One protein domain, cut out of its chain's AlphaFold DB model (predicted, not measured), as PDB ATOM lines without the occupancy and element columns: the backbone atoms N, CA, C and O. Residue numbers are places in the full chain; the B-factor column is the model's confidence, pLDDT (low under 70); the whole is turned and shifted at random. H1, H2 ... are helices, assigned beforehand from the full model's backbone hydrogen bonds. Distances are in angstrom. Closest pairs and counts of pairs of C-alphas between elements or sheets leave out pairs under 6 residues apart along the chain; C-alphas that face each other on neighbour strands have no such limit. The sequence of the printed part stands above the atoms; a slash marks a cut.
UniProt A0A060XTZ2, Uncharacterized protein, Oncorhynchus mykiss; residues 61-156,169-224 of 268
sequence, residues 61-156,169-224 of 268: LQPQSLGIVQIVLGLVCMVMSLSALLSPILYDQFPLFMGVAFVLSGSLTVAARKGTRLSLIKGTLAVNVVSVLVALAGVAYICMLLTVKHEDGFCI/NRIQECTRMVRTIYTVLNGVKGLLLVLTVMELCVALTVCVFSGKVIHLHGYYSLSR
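What this domain is: This is residues 61 to 156 and 169 to 224 of the 268 residues of an uncharacterized protein of Oncorhynchus mykiss (UniProt A0A060XTZ2). One very long helix, H4, makes the length of a rod; H3 packs along it, running back the other way, and the helical hairpin of H1 and H2 lies more loosely beside its middle. The last ten residues of H4, 215 to 224, stick out past the rest. The printed part has 152 residues with four named helices, in the order H1, H2, H3, H4, and no named strand; the class is all helix. The whole is loose, with a radius of gyration of the C-alphas of 20.4 A and spans of 81 by 29 by 23 A.

Where its parts are: H4, residues 169 to 224, is 82.0 A long, from C-alpha 169 at (39.724, 46.136, -36.169) to C-alpha 224 at (14.892, 50.978, 41.798). H3, residues 121 to 147, is 39.3 A long. H1, residues 61 to 85, begins at C-alpha 61 at (33.468, 33.610, 13.416) and is 37.3 A long. H2, residues 96 to 115, is 29.3 A long.

How they stand to each other: H4 and H3 touch at a shallow tilt of 25 degrees, opposite ways; their closest C-alphas, of Asn 128 and Ala 203, are 5.4 A apart. H1 and H2 touch as a helical hairpin, at 25 degrees, closest at the C-alphas of Gly 67 and Gly 106, 4.0 A. With H4 they form a bundle, helices running roughly alongside one another. H4 is close to but not clearly touching H1, the closest C-alphas being Gln 70 and Leu 195, 7.6 A. The same holds for H2, at Phe 102 and Leu 192, 8.0 A. H2 and H3 are near each other; H1 and H3 are apart. Every O i to N i+4 pair is within hydrogen-bond range in H3 and H4, against 19 of 21 in H1 and 13 of 16 in H2.

The domain as a whole: Residues 157 to 168 are not printed, and C-alphas 156 and 169 are 12.5 A apart across the cut. The link from H2 to H3 is tight and that from H1 to H2 short. Mean pLDDT of the printed part is 75.4; 44 residues are under 70, among them 84 to 96, 111 to 122 and 216 to 224.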
ATOM      1  N   LEU A  61      32.446  34.271  14.229       54.19
ATOM      2  CA  LEU A  61      33.468  33.610  13.416       54.19
ATOM      3  C   LEU A  61      33.195  33.730  11.908       54.19
ATOM      4  O   LEU A  61      34.132  33.891  11.131       54.19
ATOM      5  N   GLN A  62      31.931  33.716  11.489       62.88
ATOM      6  CA  GLN A  62      31.522  33.835  10.086       62.88
ATOM      7  C   GLN A  62      31.883  35.176   9.391       62.88
ATOM      8  O   GLN A  62      32.389  35.122   8.264       62.88
ATOM      9  N   PRO A  63      31.738  36.369  10.014       67.62
ATOM     10  CA  PRO A  63      32.072  37.654   9.389       67.62
ATOM     11  C   PRO A  63      33.573  37.844   9.140       67.62
ATOM     12  O   PRO A  63      33.953  38.689   8.336       67.62
ATOM     13  N   GLN A  64      34.449  37.040   9.756       72.19
ATOM     14  CA  GLN A  64      35.895  37.129   9.524       72.19
ATOM     15  C   GLN A  64      36.255  36.853   8.059       72.19
ATOM     16  O   GLN A  64      37.089  37.550   7.484       72.19
ATOM     17  N   SER A  65      35.627  35.841   7.457       79.69
ATOM     18  CA  SER A  65      35.841  35.516   6.043       79.69
ATOM     19  C   SER A  65      35.372  36.657   5.137       79.69
ATOM     20  O   SER A  65      36.088  37.057   4.221       79.69
ATOM     21  N   LEU A  66      34.219  37.241   5.471       80.25
ATOM     22  CA  LEU A  66      33.617  38.359   4.758       80.25
ATOM     23  C   LEU A  66      34.539  39.587   4.769       80.25
ATOM     24  O   LEU A  66      34.839  40.133   3.712       80.25
ATOM     25  N   GLY A  67      35.064  39.961   5.943       82.94
ATOM     26  CA  GLY A  67      35.961  41.107   6.096       82.94
ATOM     27  C   GLY A  67      37.283  40.953   5.339       82.94
ATOM     28  O   GLY A  67      37.778  41.921   4.771       82.94
ATOM     29  N   ILE A  68      37.838  39.736   5.254       86.25
ATOM     30  CA  ILE A  68      39.055  39.472   4.464       86.25
ATOM     31  C   ILE A  68      38.780  39.654   2.968       86.25
ATOM     32  O   ILE A  68      39.549  40.336   2.289       86.25
ATOM     33  N   VAL A  69      37.677  39.093   2.459       86.25
ATOM     34  CA  VAL A  69      37.262  39.281   1.055       86.25
ATOM     35  C   VAL A  69      37.048  40.766   0.764       86.25
ATOM     36  O   VAL A  69      37.447  41.254  -0.290       86.25
ATOM     37  N   GLN A  70      36.497  41.498   1.731       86.19
ATOM     38  CA  GLN A  70      36.288  42.933   1.646       86.19
ATOM     39  C   GLN A  70      37.607  43.718   1.561       86.19
ATOM     40  O   GLN A  70      37.771  44.569   0.693       86.19
ATOM     41  N   ILE A  71      38.606  43.386   2.381       87.44
ATOM     42  CA  ILE A  71      39.933  44.019   2.306       87.44
ATOM     43  C   ILE A  71      40.595  43.737   0.951       87.44
ATOM     44  O   ILE A  71      41.080  44.664   0.304       87.44
ATOM     45  N   VAL A  72      40.595  42.477   0.502       86.75
ATOM     46  CA  VAL A  72      41.209  42.088  -0.779       86.75
ATOM     47  C   VAL A  72      40.535  42.815  -1.939       86.75
ATOM     48  O   VAL A  72      41.220  43.394  -2.781       86.75
ATOM     49  N   LEU A  73      39.200  42.856  -1.962       85.50
ATOM     50  CA  LEU A  73      38.458  43.546  -3.011       85.50
ATOM     51  C   LEU A  73      38.708  45.061  -2.986       85.50
ATOM     52  O   LEU A  73      38.857  45.669  -4.046       85.50
ATOM     53  N   GLY A  74      38.827  45.663  -1.799       85.44
ATOM     54  CA  GLY A  74      39.168  47.076  -1.631       85.44
ATOM     55  C   GLY A  74      40.561  47.419  -2.161       85.44
ATOM     56  O   GLY A  74      40.721  48.415  -2.866       85.44
ATOM     57  N   LEU A  75      41.554  46.563  -1.898       87.00
ATOM     58  CA  LEU A  75      42.915  46.713  -2.422       87.00
ATOM     59  C   LEU A  75      42.959  46.586  -3.946       87.00
ATOM     60  O   LEU A  75      43.578  47.419  -4.606       87.00
ATOM     61  N   VAL A  76      42.262  45.597  -4.514       84.31
ATOM     62  CA  VAL A  76      42.148  45.444  -5.974       84.31
ATOM     63  C   VAL A  76      41.512  46.691  -6.587       84.31
ATOM     64  O   VAL A  76      42.050  47.243  -7.544       84.31
ATOM     65  N   CYS A  77      40.422  47.198  -6.001       80.31
ATOM     66  CA  CYS A  77      39.788  48.435  -6.455       80.31
ATOM     67  C   CYS A  77      40.739  49.633  -6.380       80.31
ATOM     68  O   CYS A  77      40.735  50.463  -7.286       80.31
ATOM     69  N   MET A  78      41.563  49.727  -5.336       82.12
ATOM     70  CA  MET A  78      42.537  50.804  -5.181       82.12
ATOM     71  C   MET A  78      43.637  50.770  -6.236       82.12
ATOM     72  O   MET A  78      43.935  51.801  -6.830       82.12
ATOM     73  N   VAL A  79      44.207  49.595  -6.509       83.06
ATOM     74  CA  VAL A  79      45.229  49.435  -7.554       83.06
ATOM     75  C   VAL A  79      44.646  49.788  -8.920       83.06
ATOM     76  O   VAL A  79      45.268  50.526  -9.682       83.06
ATOM     77  N   MET A  80      43.427  49.328  -9.210       76.12
ATOM     78  CA  MET A  80      42.730  49.655 -10.455       76.12
ATOM     79  C   MET A  80      42.410  51.150 -10.556       76.12
ATOM     80  O   MET A  80      42.626  51.742 -11.608       76.12
ATOM     81  N   SER A  81      41.976  51.772  -9.455       76.25
ATOM     82  CA  SER A  81      41.707  53.211  -9.404       76.25
ATOM     83  C   SER A  81      42.982  54.013  -9.622       76.25
ATOM     84  O   SER A  81      42.994  54.902 -10.457       76.25
ATOM     85  N   LEU A  82      44.075  53.677  -8.929       78.12
ATOM     86  CA  LEU A  82      45.370  54.341  -9.077       78.12
ATOM     87  C   LEU A  82      45.914  54.217 -10.505       78.12
ATOM     88  O   LEU A  82      46.377  55.200 -11.077       78.12
ATOM     89  N   SER A  83      45.788  53.028 -11.100       72.25
ATOM     90  CA  SER A  83      46.136  52.790 -12.507       72.25
ATOM     91  C   SER A  83      45.279  53.641 -13.449       72.25
ATOM     92  O   SER A  83      45.773  54.151 -14.452       72.25
ATOM     93  N   ALA A  84      44.008  53.844 -13.095       69.06
ATOM     94  CA  ALA A  84      43.091  54.723 -13.800       69.06
ATOM     95  C   ALA A  84      43.432  56.215 -13.657       69.06
ATOM     96  O   ALA A  84      43.230  56.930 -14.624       69.06
ATOM     97  N   LEU A  85      43.998  56.705 -12.543       69.25
ATOM     98  CA  LEU A  85      44.451  58.111 -12.465       69.25
ATOM     99  C   LEU A  85      45.634  58.407 -13.385       69.25
ATOM    100  O   LEU A  85      45.777  59.535 -13.850       69.25
ATOM    101  N   LEU A  86      46.484  57.413 -13.643       68.38
ATOM    102  CA  LEU A  86      47.603  57.559 -14.573       68.38
ATOM    103  C   LEU A  86      47.146  57.594 -16.041       68.38
ATOM    104  O   LEU A  86      47.933  57.968 -16.906       68.38
ATOM    105  N   SER A  87      45.894  57.221 -16.333       63.59
ATOM    106  CA  SER A  87      45.320  57.260 -17.680       63.59
ATOM    107  C   SER A  87      44.164  58.269 -17.762       63.59
ATOM    108  O   SER A  87      43.164  58.099 -17.074       63.59
ATOM    109  N   PRO A  88      44.193  59.258 -18.675       57.62
ATOM    110  CA  PRO A  88      43.125  60.265 -18.811       57.62
ATOM    111  C   PRO A  88      41.742  59.684 -19.184       57.62
ATOM    112  O   PRO A  88      40.740  60.386 -19.172       57.62
ATOM    113  N   ILE A  89      41.695  58.388 -19.489       56.50
ATOM    114  CA  ILE A  89      40.553  57.611 -19.974       56.50
ATOM    115  C   ILE A  89      39.549  57.268 -18.859       56.50
ATOM    116  O   ILE A  89      38.367  57.078 -19.126       56.50
ATOM    117  N   LEU A  90      40.008  57.149 -17.609       55.41
ATOM    118  CA  LEU A  90      39.238  56.521 -16.523       55.41
ATOM    119  C   LEU A  90      38.964  57.452 -15.330       55.41
ATOM    120  O   LEU A  90      38.449  57.000 -14.303       55.41
ATOM    121  N   TYR A  91      39.279  58.742 -15.468       56.09
ATOM    122  CA  TYR A  91      39.221  59.736 -14.389       56.09
ATOM    123  C   TYR A  91      37.835  59.846 -13.730       56.09
ATOM    124  O   TYR A  91      37.742  59.992 -12.515       56.09
ATOM    125  N   ASP A  92      36.759  59.701 -14.507       55.81
ATOM    126  CA  ASP A  92      35.385  59.924 -14.035       55.81
ATOM    127  C   ASP A  92      34.683  58.651 -13.514       55.81
ATOM    128  O   ASP A  92      33.558  58.689 -13.022       55.81
ATOM    129  N   GLN A  93      35.328  57.485 -13.633       55.69
ATOM    130  CA  GLN A  93      34.684  56.182 -13.403       55.69
ATOM    131  C   GLN A  93      35.232  55.405 -12.210       55.69
ATOM    132  O   GLN A  93      34.618  54.419 -11.790       55.69
ATOM    133  N   PHE A  94      36.353  55.846 -11.640       61.81
ATOM    134  CA  PHE A  94      36.942  55.218 -10.467       61.81
ATOM    135  C   PHE A  94      36.731  56.066  -9.219       61.81
ATOM    136  O   PHE A  94      37.514  56.973  -8.930       61.81
ATOM    137  N   PRO A  95      35.715  55.741  -8.407       62.56
ATOM    138  CA  PRO A  95      35.618  56.315  -7.086       62.56
ATOM    139  C   PRO A  95      36.714  55.683  -6.220       62.56
ATOM    140  O   PRO A  95      36.492  54.676  -5.554       62.56
ATOM    141  N   LEU A  96      37.906  56.285  -6.202       67.44
ATOM    142  CA  LEU A  96      38.992  55.964  -5.262       67.44
ATOM    143  C   LEU A  96      38.467  55.796  -3.832       67.44
ATOM    144  O   LEU A  96      38.872  54.902  -3.090       67.44
ATOM    145  N   PHE A  97      37.506  56.649  -3.483       71.19
ATOM    146  CA  PHE A  97      36.799  56.634  -2.216       71.19
ATOM    147  C   PHE A  97      36.131  55.284  -1.908       71.19
ATOM    148  O   PHE A  97      36.133  54.854  -0.758       71.19
ATOM    149  N   MET A  98      35.636  54.564  -2.918       70.31
ATOM    150  CA  MET A  98      35.032  53.239  -2.747       70.31
ATOM    151  C   MET A  98      36.060  52.187  -2.341       70.31
ATOM    152  O   MET A  98      35.771  51.373  -1.470       70.31
ATOM    153  N   GLY A  99      37.273  52.231  -2.904       76.25
ATOM    154  CA  GLY A  99      38.372  51.363  -2.476       76.25
ATOM    155  C   GLY A  99      38.758  51.612  -1.013       76.25
ATOM    156  O   GLY A  99      38.858  50.662  -0.235       76.25
ATOM    157  N   VAL A 100      38.886  52.887  -0.611       77.69
ATOM    158  CA  VAL A 100      39.164  53.267   0.791       77.69
ATOM    159  C   VAL A 100      38.059  52.780   1.727       77.69
ATOM    160  O   VAL A 100      38.349  52.143   2.741       77.69
ATOM    161  N   ALA A 101      36.796  53.053   1.388       75.50
ATOM    162  CA  ALA A 101      35.642  52.679   2.201       75.50
ATOM    163  C   ALA A 101      35.586  51.163   2.443       75.50
ATOM    164  O   ALA A 101      35.281  50.717   3.549       75.50
ATOM    165  N   PHE A 102      35.954  50.366   1.438       77.12
ATOM    166  CA  PHE A 102      35.950  48.912   1.534       77.12
ATOM    167  C   PHE A 102      37.075  48.349   2.400       77.12
ATOM    168  O   PHE A 102      36.842  47.453   3.211       77.12
ATOM    169  N   VAL A 103      38.284  48.905   2.279       81.81
ATOM    170  CA  VAL A 103      39.402  48.539   3.159       81.81
ATOM    171  C   VAL A 103      39.077  48.906   4.606       81.81
ATOM    172  O   VAL A 103      39.334  48.100   5.501       81.81
ATOM    173  N   LEU A 104      38.472  50.074   4.846       79.00
ATOM    174  CA  LEU A 104      38.054  50.507   6.181       79.00
ATOM    175  C   LEU A 104      36.985  49.583   6.773       79.00
ATOM    176  O   LEU A 104      37.161  49.118   7.896       79.00
ATOM    177  N   SER A 105      35.925  49.272   6.024       78.88
ATOM    178  CA  SER A 105      34.845  48.388   6.483       78.88
ATOM    179  C   SER A 105      35.326  46.943   6.711       78.88
ATOM    180  O   SER A 105      35.084  46.360   7.774       78.88
ATOM    181  N   GLY A 106      36.120  46.388   5.791       78.31
ATOM    182  CA  GLY A 106      36.710  45.061   5.964       78.31
ATOM    183  C   GLY A 106      37.661  44.998   7.164       78.31
ATOM    184  O   GLY A 106      37.624  44.048   7.950       78.31
ATOM    185  N   SER A 107      38.457  46.052   7.369       77.50
ATOM    186  CA  SER A 107      39.327  46.182   8.542       77.50
ATOM    187  C   SER A 107      38.527  46.296   9.835       77.50
ATOM    188  O   SER A 107      38.901  45.657  10.814       77.50
ATOM    189  N   LEU A 108      37.417  47.041   9.848       73.19
ATOM    190  CA  LEU A 108      36.503  47.133  10.993       73.19
ATOM    191  C   LEU A 108      35.889  45.770  11.323       73.19
ATOM    192  O   LEU A 108      35.878  45.372  12.487       73.19
ATOM    193  N   THR A 109      35.468  45.022  10.302       76.94
ATOM    194  CA  THR A 109      34.916  43.667  10.434       76.94
ATOM    195  C   THR A 109      35.938  42.697  11.040       76.94
ATOM    196  O   THR A 109      35.608  41.905  11.925       76.94
ATOM    197  N   VAL A 110      37.209  42.786  10.634       76.31
ATOM    198  CA  VAL A 110      38.301  41.979  11.207       76.31
ATOM    199  C   VAL A 110      38.701  42.469  12.608       76.31
ATOM    200  O   VAL A 110      38.975  41.659  13.498       76.31
ATOM    201  N   ALA A 111      38.731  43.784  12.834       67.94
ATOM    202  CA  ALA A 111      39.140  44.407  14.093       67.94
ATOM    203  C   ALA A 111      38.103  44.226  15.209       67.94
ATOM    204  O   ALA A 111      38.493  44.028  16.361       67.94
ATOM    205  N   ALA A 112      36.808  44.188  14.878       65.62
ATOM    206  CA  ALA A 112      35.722  43.884  15.811       65.62
ATOM    207  C   ALA A 112      35.934  42.546  16.546       65.62
ATOM    208  O   ALA A 112      35.467  42.365  17.669       65.62
ATOM    209  N   ARG A 113      36.718  41.628  15.961       62.22
ATOM    210  CA  ARG A 113      37.100  40.348  16.568       62.22
ATOM    211  C   ARG A 113      38.233  40.453  17.592       62.22
ATOM    212  O   ARG A 113      38.281  39.656  18.524       62.22
ATOM    213  N   LYS A 114      39.172  41.393  17.423       58.59
ATOM    214  CA  LYS A 114      40.394  41.496  18.251       58.59
ATOM    215  C   LYS A 114      40.209  42.262  19.559       58.59
ATOM    216  O   LYS A 114      41.139  42.337  20.356       58.59
ATOM    217  N   GLY A 115      39.003  42.746  19.823       55.22
ATOM    218  CA  GLY A 115      38.634  43.265  21.127       55.22
ATOM    219  C   GLY A 115      38.165  44.699  21.041       55.22
ATOM    220  O   GLY A 115      38.938  45.642  21.187       55.22
ATOM    221  N   THR A 116      36.855  44.865  20.936       50.47
ATOM    222  CA  THR A 116      36.222  46.033  21.527       50.47
ATOM    223  C   THR A 116      36.072  45.710  23.008       50.47
ATOM    224  O   THR A 116      35.212  44.918  23.390       50.47
ATOM    225  N   ARG A 117      36.936  46.269  23.867       55.00
ATOM    226  CA  ARG A 117      36.609  46.367  25.297       55.00
ATOM    227  C   ARG A 117      35.280  47.118  25.336       55.00
ATOM    228  O   ARG A 117      35.262  48.291  24.980       55.00
ATOM    229  N   LEU A 118      34.182  46.414  25.620       52.12
ATOM    230  CA  LEU A 118      32.813  46.932  25.580       52.12
ATOM    231  C   LEU A 118      32.628  47.994  26.671       52.12
ATOM    232  O   LEU A 118      32.047  47.745  27.725       52.12
ATOM    233  N   SER A 119      33.163  49.187  26.438       49.56
ATOM    234  CA  SER A 119      32.890  50.368  27.237       49.56
ATOM    235  C   SER A 119      31.438  50.767  27.003       49.56
ATOM    236  O   SER A 119      31.105  51.408  26.014       49.56
ATOM    237  N   LEU A 120      30.579  50.357  27.941       60.09
ATOM    238  CA  LEU A 120      29.151  50.653  28.030       60.09
ATOM    239  C   LEU A 120      28.332  50.285  26.777       60.09
ATOM    240  O   LEU A 120      28.521  50.799  25.684       60.09
ATOM    241  N   ILE A 121      27.271  49.506  26.977       64.69
ATOM    242  CA  ILE A 121      26.256  49.142  25.964       64.69
ATOM    243  C   ILE A 121      25.756  50.369  25.154       64.69
ATOM    244  O   ILE A 121      25.405  50.253  23.981       64.69
ATOM    245  N   LYS A 122      25.801  51.570  25.753       67.62
ATOM    246  CA  LYS A 122      25.535  52.873  25.118       67.62
ATOM    247  C   LYS A 122      26.544  53.275  24.026       67.62
ATOM    248  O   LYS A 122      26.125  53.768  22.985       67.62
ATOM    249  N   GLY A 123      27.845  53.069  24.241       71.50
ATOM    250  CA  GLY A 123      28.894  53.388  23.267       71.50
ATOM    251  C   GLY A 123      28.846  52.459  22.056       71.50
ATOM    252  O   GLY A 123      28.902  52.913  20.916       71.50
ATOM    253  N   THR A 124      28.625  51.164  22.293       72.62
ATOM    254  CA  THR A 124      28.418  50.181  21.219       72.62
ATOM    255  C   THR A 124      27.181  50.509  20.383       72.62
ATOM    256  O   THR A 124      27.245  50.431  19.158       72.62
ATOM    257  N   LEU A 125      26.073  50.928  21.004       77.25
ATOM    258  CA  LEU A 125      24.884  51.357  20.265       77.25
ATOM    259  C   LEU A 125      25.186  52.552  19.346       77.25
ATOM    260  O   LEU A 125      24.823  52.514  18.174       77.25
ATOM    261  N   ALA A 126      25.881  53.576  19.850       77.00
ATOM    262  CA  ALA A 126      26.206  54.769  19.068       77.00
ATOM    263  C   ALA A 126      27.033  54.436  17.812       77.00
ATOM    264  O   ALA A 126      26.689  54.872  16.716       77.00
ATOM    265  N   VAL A 127      28.070  53.604  17.949       76.62
ATOM    266  CA  VAL A 127      28.925  53.202  16.818       76.62
ATOM    267  C   VAL A 127      28.147  52.381  15.781       76.62
ATOM    268  O   VAL A 127      28.326  52.590  14.583       76.62
ATOM    269  N   ASN A 128      27.237  51.498  16.211       83.50
ATOM    270  CA  ASN A 128      26.404  50.733  15.277       83.50
ATOM    271  C   ASN A 128      25.380  51.615  14.543       83.50
ATOM    272  O   ASN A 128      25.144  51.399  13.358       83.50
ATOM    273  N   VAL A 129      24.806  52.637  15.190       83.44
ATOM    274  CA  VAL A 129      23.901  53.591  14.517       83.44
ATOM    275  C   VAL A 129      24.643  54.390  13.445       83.44
ATOM    276  O   VAL A 129      24.142  54.528  12.331       83.44
ATOM    277  N   VAL A 130      25.854  54.871  13.743       84.19
ATOM    278  CA  VAL A 130      26.689  55.558  12.744       84.19
ATOM    279  C   VAL A 130      27.016  54.621  11.578       84.19
ATOM    280  O   VAL A 130      26.879  55.021  10.425       84.19
ATOM    281  N   SER A 131      27.370  53.363  11.859       81.00
ATOM    282  CA  SER A 131      27.610  52.344  10.828       81.00
ATOM    283  C   SER A 131      26.383  52.124   9.931       81.00
ATOM    284  O   SER A 131      26.523  52.120   8.711       81.00
ATOM    285  N   VAL A 132      25.171  52.057  10.498       85.75
ATOM    286  CA  VAL A 132      23.913  51.952   9.734       85.75
ATOM    287  C   VAL A 132      23.719  53.142   8.789       85.75
ATOM    288  O   VAL A 132      23.382  52.940   7.624       85.75
ATOM    289  N   LEU A 133      23.950  54.374   9.258       88.06
ATOM    290  CA  LEU A 133      23.810  55.579   8.430       88.06
ATOM    291  C   LEU A 133      24.817  55.599   7.275       88.06
ATOM    292  O   LEU A 133      24.447  55.881   6.135       88.06
ATOM    293  N   VAL A 134      26.075  55.262   7.561       83.81
ATOM    294  CA  VAL A 134      27.136  55.178   6.549       83.81
ATOM    295  C   VAL A 134      26.825  54.082   5.528       83.81
ATOM    296  O   VAL A 134      26.955  54.315   4.329       83.81
ATOM    297  N   ALA A 135      26.356  52.915   5.974       84.94
ATOM    298  CA  ALA A 135      25.985  51.816   5.089       84.94
ATOM    299  C   ALA A 135      24.776  52.167   4.205       84.94
ATOM    300  O   ALA A 135      24.798  51.881   3.011       84.94
ATOM    301  N   LEU A 136      23.757  52.848   4.742       88.44
ATOM    302  CA  LEU A 136      22.614  53.347   3.964       88.44
ATOM    303  C   LEU A 136      23.041  54.350   2.886       88.44
ATOM    304  O   LEU A 136      22.631  54.221   1.731       88.44
ATOM    305  N   ALA A 137      23.892  55.316   3.243       86.81
ATOM    306  CA  ALA A 137      24.450  56.266   2.285       86.81
ATOM    307  C   ALA A 137      25.283  55.551   1.207       86.81
ATOM    308  O   ALA A 137      25.144  55.851   0.021       86.81
ATOM    309  N   GLY A 138      26.089  54.561   1.604       83.31
ATOM    310  CA  GLY A 138      26.873  53.729   0.694       83.31
ATOM    311  C   GLY A 138      26.003  52.938  -0.285       83.31
ATOM    312  O   GLY A 138      26.267  52.957  -1.484       83.31
ATOM    313  N   VAL A 139      24.927  52.307   0.192       88.25
ATOM    314  CA  VAL A 139      23.959  51.589  -0.653       88.25
ATOM    315  C   VAL A 139      23.309  52.536  -1.660       88.25
ATOM    316  O   VAL A 139      23.298  52.236  -2.852       88.25
ATOM    317  N   ALA A 140      22.818  53.697  -1.214       88.81
ATOM    318  CA  ALA A 140      22.204  54.684  -2.103       88.81
ATOM    319  C   ALA A 140      23.189  55.178  -3.177       88.81
ATOM    320  O   ALA A 140      22.839  55.245  -4.356       88.81
ATOM    321  N   TYR A 141      24.432  55.456  -2.781       85.19
ATOM    322  CA  TYR A 141      25.496  55.865  -3.691       85.19
ATOM    323  C   TYR A 141      25.813  54.777  -4.728       85.19
ATOM    324  O   TYR A 141      25.796  55.054  -5.926       85.19
ATOM    325  N   ILE A 142      26.021  53.524  -4.305       83.69
ATOM    326  CA  ILE A 142      26.291  52.398  -5.216       83.69
ATOM    327  C   ILE A 142      25.137  52.199  -6.205       83.69
ATOM    328  O   ILE A 142      25.381  51.998  -7.396       83.69
ATOM    329  N   CYS A 143      23.890  52.294  -5.739       87.50
ATOM    330  CA  CYS A 143      22.712  52.204  -6.597       87.50
ATOM    331  C   CYS A 143      22.695  53.307  -7.663       87.50
ATOM    332  O   CYS A 143      22.495  53.006  -8.837       87.50
ATOM    333  N   MET A 144      22.982  54.560  -7.293       85.44
ATOM    334  CA  MET A 144      23.105  55.654  -8.265       85.44
ATOM    335  C   MET A 144      24.202  55.355  -9.298       85.44
ATOM    336  O   MET A 144      23.959  55.452 -10.501       85.44
ATOM    337  N   LEU A 145      25.368  54.875  -8.855       81.12
ATOM    338  CA  LEU A 145      26.484  54.506  -9.737       81.12
ATOM    339  C   LEU A 145      26.189  53.329 -10.678       81.12
ATOM    340  O   LEU A 145      26.889  53.182 -11.683       81.12
ATOM    341  N   LEU A 146      25.222  52.472 -10.345       84.19
ATOM    342  CA  LEU A 146      24.752  51.379 -11.204       84.19
ATOM    343  C   LEU A 146      23.724  51.858 -12.238       84.19
ATOM    344  O   LEU A 146      23.611  51.256 -13.302       84.19
ATOM    345  N   THR A 147      22.977  52.926 -11.941       84.44
ATOM    346  CA  THR A 147      21.963  53.477 -12.857       84.44
ATOM    347  C   THR A 147      22.531  54.376 -13.952       84.44
ATOM    348  O   THR A 147      21.907  54.510 -15.006       84.44
ATOM    349  N   VAL A 148      23.707  54.976 -13.735       79.06
ATOM    350  CA  VAL A 148      24.373  55.807 -14.745       79.06
ATOM    351  C   VAL A 148      24.804  54.921 -15.915       79.06
ATOM    352  O   VAL A 148      25.726  54.113 -15.799       79.06
ATOM    353  N   LYS A 149      24.124  55.073 -17.055       67.38
ATOM    354  CA  LYS A 149      24.533  54.465 -18.322       67.38
ATOM    355  C   LYS A 149      25.704  55.263 -18.875       67.38
ATOM    356  O   LYS A 149      25.610  56.479 -18.998       67.38
ATOM    357  N   HIS A 150      26.798  54.580 -19.179       64.38
ATOM    358  CA  HIS A 150      27.919  55.197 -19.868       64.38
ATOM    359  C   HIS A 150      27.678  55.121 -21.372       64.38
ATOM    360  O   HIS A 150      27.406  54.040 -21.893       64.38
ATOM    361  N   GLU A 151      27.719  56.268 -22.044       57.38
ATOM    362  CA  GLU A 151      27.676  56.327 -23.501       57.38
ATOM    363  C   GLU A 151      29.066  55.977 -24.046       57.38
ATOM    364  O   GLU A 151      30.078  56.521 -23.604       57.38
ATOM    365  N   ASP A 152      29.112  55.034 -24.992       59.84
ATOM    366  CA  ASP A 152      30.324  54.410 -25.544       59.84
ATOM    367  C   ASP A 152      31.129  55.351 -26.478       59.84
ATOM    368  O   ASP A 152      31.631  54.937 -27.523       59.84
ATOM    369  N   GLY A 153      31.267  56.632 -26.130       60.53
ATOM    370  CA  GLY A 153      31.970  57.639 -26.938       60.53
ATOM    371  C   GLY A 153      33.498  57.526 -26.909       60.53
ATOM    372  O   GLY A 153      34.179  58.218 -27.656       60.53
ATOM    373  N   PHE A 154      34.054  56.656 -26.059       69.25
ATOM    374  CA  PHE A 154      35.496  56.608 -25.806       69.25
ATOM    375  C   PHE A 154      36.321  56.013 -26.964       69.25
ATOM    376  O   PHE A 154      37.466  56.402 -27.171       69.25
ATOM    377  N   CYS A 155      35.759  55.078 -27.733       75.12
ATOM    378  CA  CYS A 155      36.482  54.393 -28.817       75.12
ATOM    379  C   CYS A 155      36.253  55.025 -30.204       75.12
ATOM    380  O   CYS A 155      36.433  54.341 -31.211       75.12
ATOM    381  N   ILE A 156      35.830  56.293 -30.275       68.75
ATOM    382  CA  ILE A 156      35.618  56.997 -31.545       68.75
ATOM    383  C   ILE A 156      36.905  57.733 -31.926       68.75
ATOM    384  O   ILE A 156      37.349  58.636 -31.224       68.75
ATOM    385  N   ASN A 169      39.247  47.149 -37.114       79.50
ATOM    386  CA  ASN A 169      39.724  46.136 -36.169       79.50
ATOM    387  C   ASN A 169      40.195  46.769 -34.851       79.50
ATOM    388  O   ASN A 169      39.858  46.262 -33.782       79.50
ATOM    389  N   ARG A 170      40.914  47.900 -34.906       78.56
ATOM    390  CA  ARG A 170      41.387  48.601 -33.698       78.56
ATOM    391  C   ARG A 170      40.245  49.179 -32.870       78.56
ATOM    392  O   ARG A 170      40.244  49.014 -31.652       78.56
ATOM    393  N   ILE A 171      39.258  49.797 -33.518       79.00
ATOM    394  CA  ILE A 171      38.054  50.305 -32.848       79.00
ATOM    395  C   ILE A 171      37.306  49.140 -32.192       79.00
ATOM    396  O   ILE A 171      36.970  49.208 -31.013       79.00
ATOM    397  N   GLN A 172      37.130  48.022 -32.901       81.31
ATOM    398  CA  GLN A 172      36.463  46.840 -32.355       81.31
ATOM    399  C   GLN A 172      37.216  46.225 -31.162       81.31
ATOM    400  O   GLN A 172      36.584  45.783 -30.197       81.31
ATOM    401  N   GLU A 173      38.551  46.195 -31.197       84.12
ATOM    402  CA  GLU A 173      39.387  45.770 -30.069       84.12
ATOM    403  C   GLU A 173      39.275  46.722 -28.873       84.12
ATOM    404  O   GLU A 173      39.068  46.249 -27.752       84.12
ATOM    405  N   CYS A 174      39.307  48.041 -29.104       82.62
ATOM    406  CA  CYS A 174      39.068  49.060 -28.077       82.62
ATOM    407  C   CYS A 174      37.702  48.862 -27.421       82.62
ATOM    408  O   CYS A 174      37.616  48.681 -26.205       82.62
ATOM    409  N   THR A 175      36.630  48.806 -28.218       81.50
ATOM    410  CA  THR A 175      35.265  48.645 -27.707       81.50
ATOM    411  C   THR A 175      35.129  47.344 -26.921       81.50
ATOM    412  O   THR A 175      34.453  47.307 -25.894       81.50
ATOM    413  N   ARG A 176      35.792  46.261 -27.353       84.81
ATOM    414  CA  ARG A 176      35.800  44.987 -26.621       84.81
ATOM    415  C   ARG A 176      36.495  45.119 -25.265       84.81
ATOM    416  O   ARG A 176      35.946  44.647 -24.267       84.81
ATOM    417  N   MET A 177      37.668  45.747 -25.211       82.31
ATOM    418  CA  MET A 177      38.418  45.945 -23.967       82.31
ATOM    419  C   MET A 177      37.641  46.827 -22.987       82.31
ATOM    420  O   MET A 177      37.432  46.440 -21.838       82.31
ATOM    421  N   VAL A 178      37.137  47.962 -23.461       78.88
ATOM    422  CA  VAL A 178      36.366  48.927 -22.671       78.88
ATOM    423  C   VAL A 178      35.084  48.294 -22.131       78.88
ATOM    424  O   VAL A 178      34.828  48.349 -20.927       78.88
ATOM    425  N   ARG A 179      34.332  47.571 -22.970       82.56
ATOM    426  CA  ARG A 179      33.151  46.809 -22.532       82.56
ATOM    427  C   ARG A 179      33.497  45.787 -21.453       82.56
ATOM    428  O   ARG A 179      32.738  45.627 -20.498       82.56
ATOM    429  N   THR A 180      34.627  45.095 -21.590       83.62
ATOM    430  CA  THR A 180      35.081  44.110 -20.596       83.62
ATOM    431  C   THR A 180      35.364  44.787 -19.258       83.62
ATOM    432  O   THR A 180      34.879  44.324 -18.227       83.62
ATOM    433  N   ILE A 181      36.067  45.922 -19.272       79.19
ATOM    434  CA  ILE A 181      36.360  46.712 -18.071       79.19
ATOM    435  C   ILE A 181      35.062  47.176 -17.397       79.19
ATOM    436  O   ILE A 181      34.880  46.922 -16.208       79.19
ATOM    437  N   TYR A 182      34.125  47.772 -18.142       79.31
ATOM    438  CA  TYR A 182      32.838  48.206 -17.583       79.31
ATOM    439  C   TYR A 182      32.009  47.044 -17.030       79.31
ATOM    440  O   TYR A 182      31.378  47.182 -15.982       79.31
ATOM    441  N   THR A 183      32.045  45.877 -17.681       83.88
ATOM    442  CA  THR A 183      31.356  44.670 -17.197       83.88
ATOM    443  C   THR A 183      31.932  44.211 -15.858       83.88
ATOM    444  O   THR A 183      31.179  43.956 -14.916       83.88
ATOM    445  N   VAL A 184      33.262  44.157 -15.741       82.69
ATOM    446  CA  VAL A 184      33.947  43.798 -14.491       82.69
ATOM    447  C   VAL A 184      33.649  44.825 -13.401       82.69
ATOM    448  O   VAL A 184      33.312  44.440 -12.284       82.69
ATOM    449  N   LEU A 185      33.700  46.121 -13.716       79.31
ATOM    450  CA  LEU A 185      33.406  47.190 -12.759       79.31
ATOM    451  C   LEU A 185      31.969  47.133 -12.242       79.31
ATOM    452  O   LEU A 185      31.755  47.249 -11.038       79.31
ATOM    453  N   ASN A 186      30.990  46.908 -13.117       82.94
ATOM    454  CA  ASN A 186      29.597  46.746 -12.704       82.94
ATOM    455  C   ASN A 186      29.405  45.489 -11.843       82.94
ATOM    456  O   ASN A 186      28.683  45.540 -10.847       82.94
ATOM    457  N   GLY A 187      30.107  44.397 -12.161       86.00
ATOM    458  CA  GLY A 187      30.148  43.201 -11.317       86.00
ATOM    459  C   GLY A 187      30.724  43.481  -9.926       86.00
ATOM    460  O   GLY A 187      30.122  43.102  -8.921       86.00
ATOM    461  N   VAL A 188      31.847  44.205  -9.849       82.50
ATOM    462  CA  VAL A 188      32.455  44.619  -8.577       82.50
ATOM    463  C   VAL A 188      31.492  45.509  -7.796       82.50
ATOM    464  O   VAL A 188      31.194  45.168  -6.658       82.50
ATOM    465  N   LYS A 189      30.927  46.570  -8.392       81.44
ATOM    466  CA  LYS A 189      29.911  47.436  -7.755       81.44
ATOM    467  C   LYS A 189      28.751  46.622  -7.162       81.44
ATOM    468  O   LYS A 189      28.332  46.894  -6.040       81.44
ATOM    469  N   GLY A 190      28.274  45.598  -7.875       87.06
ATOM    470  CA  GLY A 190      27.257  44.669  -7.375       87.06
ATOM    471  C   GLY A 190      27.724  43.843  -6.169       87.06
ATOM    472  O   GLY A 190      26.997  43.725  -5.185       87.06
ATOM    473  N   LEU A 191      28.953  43.322  -6.192       86.38
ATOM    474  CA  LEU A 191      29.537  42.615  -5.047       86.38
ATOM    475  C   LEU A 191      29.704  43.541  -3.829       86.38
ATOM    476  O   LEU A 191      29.421  43.125  -2.705       86.38
ATOM    477  N   LEU A 192      30.094  44.804  -4.048       81.50
ATOM    478  CA  LEU A 192      30.168  45.823  -2.994       81.50
ATOM    479  C   LEU A 192      28.791  46.049  -2.358       81.50
ATOM    480  O   LEU A 192      28.686  46.041  -1.136       81.50
ATOM    481  N   LEU A 193      27.741  46.177  -3.176       87.94
ATOM    482  CA  LEU A 193      26.366  46.352  -2.703       87.94
ATOM    483  C   LEU A 193      25.953  45.220  -1.754       87.94
ATOM    484  O   LEU A 193      25.458  45.481  -0.660       87.94
ATOM    485  N   VAL A 194      26.191  43.966  -2.148       89.50
ATOM    486  CA  VAL A 194      25.841  42.794  -1.331       89.50
ATOM    487  C   VAL A 194      26.589  42.812   0.002       89.50
ATOM    488  O   VAL A 194      25.985  42.583   1.051       89.50
ATOM    489  N   LEU A 195      27.887  43.115  -0.016       84.00
ATOM    490  CA  LEU A 195      28.718  43.149   1.187       84.00
ATOM    491  C   LEU A 195      28.301  44.279   2.144       84.00
ATOM    492  O   LEU A 195      28.163  44.035   3.343       84.00
ATOM    493  N   THR A 196      27.992  45.473   1.630       82.94
ATOM    494  CA  THR A 196      27.480  46.591   2.442       82.94
ATOM    495  C   THR A 196      26.100  46.291   3.033       82.94
ATOM    496  O   THR A 196      25.832  46.654   4.177       82.94
ATOM    497  N   VAL A 197      25.224  45.588   2.306       88.19
ATOM    498  CA  VAL A 197      23.920  45.155   2.839       88.19
ATOM    499  C   VAL A 197      24.095  44.139   3.970       88.19
ATOM    500  O   VAL A 197      23.411  44.242   4.986       88.19
ATOM    501  N   MET A 198      25.028  43.193   3.846       85.19
ATOM    502  CA  MET A 198      25.323  42.243   4.926       85.19
ATOM    503  C   MET A 198      25.826  42.954   6.187       85.19
ATOM    504  O   MET A 198      25.370  42.645   7.288       85.19
ATOM    505  N   GLU A 199      26.712  43.941   6.036       81.06
ATOM    506  CA  GLU A 199      27.185  44.767   7.152       81.06
ATOM    507  C   GLU A 199      26.044  45.572   7.791       81.06
ATOM    508  O   GLU A 199      25.902  45.574   9.015       81.06
ATOM    509  N   LEU A 200      25.167  46.169   6.974       85.62
ATOM    510  CA  LEU A 200      23.961  46.856   7.437       85.62
ATOM    511  C   LEU A 200      23.060  45.916   8.249       85.62
ATOM    512  O   LEU A 200      22.597  46.287   9.328       85.62
ATOM    513  N   CYS A 201      22.834  44.687   7.776       86.62
ATOM    514  CA  CYS A 201      22.053  43.687   8.503       86.62
ATOM    515  C   CYS A 201      22.680  43.367   9.865       86.62
ATOM    516  O   CYS A 201      21.978  43.383  10.878       86.62
ATOM    517  N   VAL A 202      23.993  43.123   9.914       82.69
ATOM    518  CA  VAL A 202      24.704  42.850  11.171       82.69
ATOM    519  C   VAL A 202      24.583  44.039  12.127       82.69
ATOM    520  O   VAL A 202      24.150  43.849  13.267       82.69
ATOM    521  N   ALA A 203      24.853  45.262  11.667       83.19
ATOM    522  CA  ALA A 203      24.743  46.473  12.482       83.19
ATOM    523  C   ALA A 203      23.316  46.677  13.025       83.19
ATOM    524  O   ALA A 203      23.135  46.952  14.215       83.19
ATOM    525  N   LEU A 204      22.287  46.448  12.199       86.62
ATOM    526  CA  LEU A 204      20.884  46.503  12.620       86.62
ATOM    527  C   LEU A 204      20.564  45.464  13.699       86.62
ATOM    528  O   LEU A 204      19.927  45.806  14.698       86.62
ATOM    529  N   THR A 205      21.023  44.214  13.554       84.88
ATOM    530  CA  THR A 205      20.789  43.196  14.592       84.88
ATOM    531  C   THR A 205      21.414  43.604  15.925       84.88
ATOM    532  O   THR A 205      20.752  43.526  16.963       84.88
ATOM    533  N   VAL A 206      22.646  44.125  15.910       80.69
ATOM    534  CA  VAL A 206      23.340  44.588  17.119       80.69
ATOM    535  C   VAL A 206      22.632  45.793  17.737       80.69
ATOM    536  O   VAL A 206      22.464  45.823  18.960       80.69
ATOM    537  N   CYS A 207      22.144  46.740  16.933       84.00
ATOM    538  CA  CYS A 207      21.311  47.852  17.398       84.00
ATOM    539  C   CYS A 207      20.044  47.360  18.110       84.00
ATOM    540  O   CYS A 207      19.758  47.802  19.223       84.00
ATOM    541  N   VAL A 208      19.312  46.407  17.522       85.19
ATOM    542  CA  VAL A 208      18.075  45.856  18.103       85.19
ATOM    543  C   VAL A 208      18.349  45.118  19.414       85.19
ATOM    544  O   VAL A 208      17.624  45.310  20.395       85.19
ATOM    545  N   PHE A 209      19.402  44.297  19.468       82.69
ATOM    546  CA  PHE A 209      19.785  43.603  20.698       82.69
ATOM    547  C   PHE A 209      20.234  44.582  21.787       82.69
ATOM    548  O   PHE A 209      19.802  44.457  22.933       82.69
ATOM    549  N   SER A 210      21.037  45.585  21.433       79.12
ATOM    550  CA  SER A 210      21.510  46.610  22.371       79.12
ATOM    551  C   SER A 210      20.352  47.463  22.899       79.12
ATOM    552  O   SER A 210      20.270  47.710  24.101       79.12
ATOM    553  N   GLY A 211      19.403  47.838  22.035       80.69
ATOM    554  CA  GLY A 211      18.196  48.575  22.410       80.69
ATOM    555  C   GLY A 211      17.299  47.795  23.371       80.69
ATOM    556  O   GLY A 211      16.867  48.346  24.383       80.69
ATOM    557  N   LYS A 212      17.088  46.492  23.128       80.94
ATOM    558  CA  LYS A 212      16.351  45.620  24.061       80.94
ATOM    559  C   LYS A 212      17.000  45.582  25.445       80.94
ATOM    560  O   LYS A 212      16.301  45.739  26.443       80.94
ATOM    561  N   VAL A 213      18.322  45.424  25.513       78.06
ATOM    562  CA  VAL A 213      19.062  45.375  26.786       78.06
ATOM    563  C   VAL A 213      18.983  46.709  27.538       78.06
ATOM    564  O   VAL A 213      18.779  46.711  28.751       78.06
ATOM    565  N   ILE A 214      19.079  47.843  26.837       77.06
ATOM    566  CA  ILE A 214      18.956  49.173  27.454       77.06
ATOM    567  C   ILE A 214      17.524  49.429  27.940       77.06
ATOM    568  O   ILE A 214      17.355  49.957  29.035       77.06
ATOM    569  N   HIS A 215      16.499  49.034  27.179       76.25
ATOM    570  CA  HIS A 215      15.100  49.192  27.591       76.25
ATOM    571  C   HIS A 215      14.783  48.371  28.852       76.25
ATOM    572  O   HIS A 215      14.142  48.876  29.771       76.25
ATOM    573  N   LEU A 216      15.294  47.137  28.937       69.44
ATOM    574  CA  LEU A 216      15.218  46.308  30.145       69.44
ATOM    575  C   LEU A 216      15.937  46.980  31.326       69.44
ATOM    576  O   LEU A 216      15.343  47.141  32.388       69.44
ATOM    577  N   HIS A 217      17.176  47.440  31.140       67.06
ATOM    578  CA  HIS A 217      17.941  48.114  32.194       67.06
ATOM    579  C   HIS A 217      17.293  49.434  32.656       67.06
ATOM    580  O   HIS A 217      17.314  49.742  33.845       67.06
ATOM    581  N   GLY A 218      16.683  50.192  31.739       63.16
ATOM    582  CA  GLY A 218      15.917  51.400  32.045       63.16
ATOM    583  C   GLY A 218      14.659  51.108  32.865       63.16
ATOM    584  O   GLY A 218      14.374  51.838  33.810       63.16
ATOM    585  N   TYR A 219      13.961  50.002  32.586       55.41
ATOM    586  CA  TYR A 219      12.825  49.539  33.393       55.41
ATOM    587  C   TYR A 219      13.248  49.171  34.829       55.41
ATOM    588  O   TYR A 219      12.602  49.588  35.791       55.41
ATOM    589  N   TYR A 220      14.372  48.463  35.002       49.22
ATOM    590  CA  TYR A 220      14.903  48.127  36.332       49.22
ATOM    591  C   TYR A 220      15.457  49.346  37.088       49.22
ATOM    592  O   TYR A 220      15.276  49.433  38.303       49.22
ATOM    593  N   SER A 221      16.094  50.311  36.410       53.41
ATOM    594  CA  SER A 221      16.589  51.526  37.073       53.41
ATOM    595  C   SER A 221      15.456  52.468  37.484       53.41
ATOM    596  O   SER A 221      15.539  53.076  38.548       53.41
ATOM    597  N   LEU A 222      14.374  52.550  36.700       51.34
ATOM    598  CA  LEU A 222      13.177  53.314  37.067       51.34
ATOM    599  C   LEU A 222      12.409  52.653  38.227       51.34
ATOM    600  O   LEU A 222      11.851  53.349  39.071       51.34
ATOM    601  N   SER A 223      12.431  51.317  38.315       49.28
ATOM    602  CA  SER A 223      11.832  50.573  39.431       49.28
ATOM    603  C   SER A 223      12.663  50.652  40.723       49.28
ATOM    604  O   SER A 223      12.090  50.625  41.808       49.28
ATOM    605  N   ARG A 224      13.995  50.797  40.635       45.91
ATOM    606  CA  ARG A 224      14.892  50.978  41.798       45.91
ATOM    607  C   ARG A 224      14.980  52.434  42.272       45.91
ATOM    608  O   ARG A 224      15.184  52.668  43.456       45.91
TER     609      ARG A 224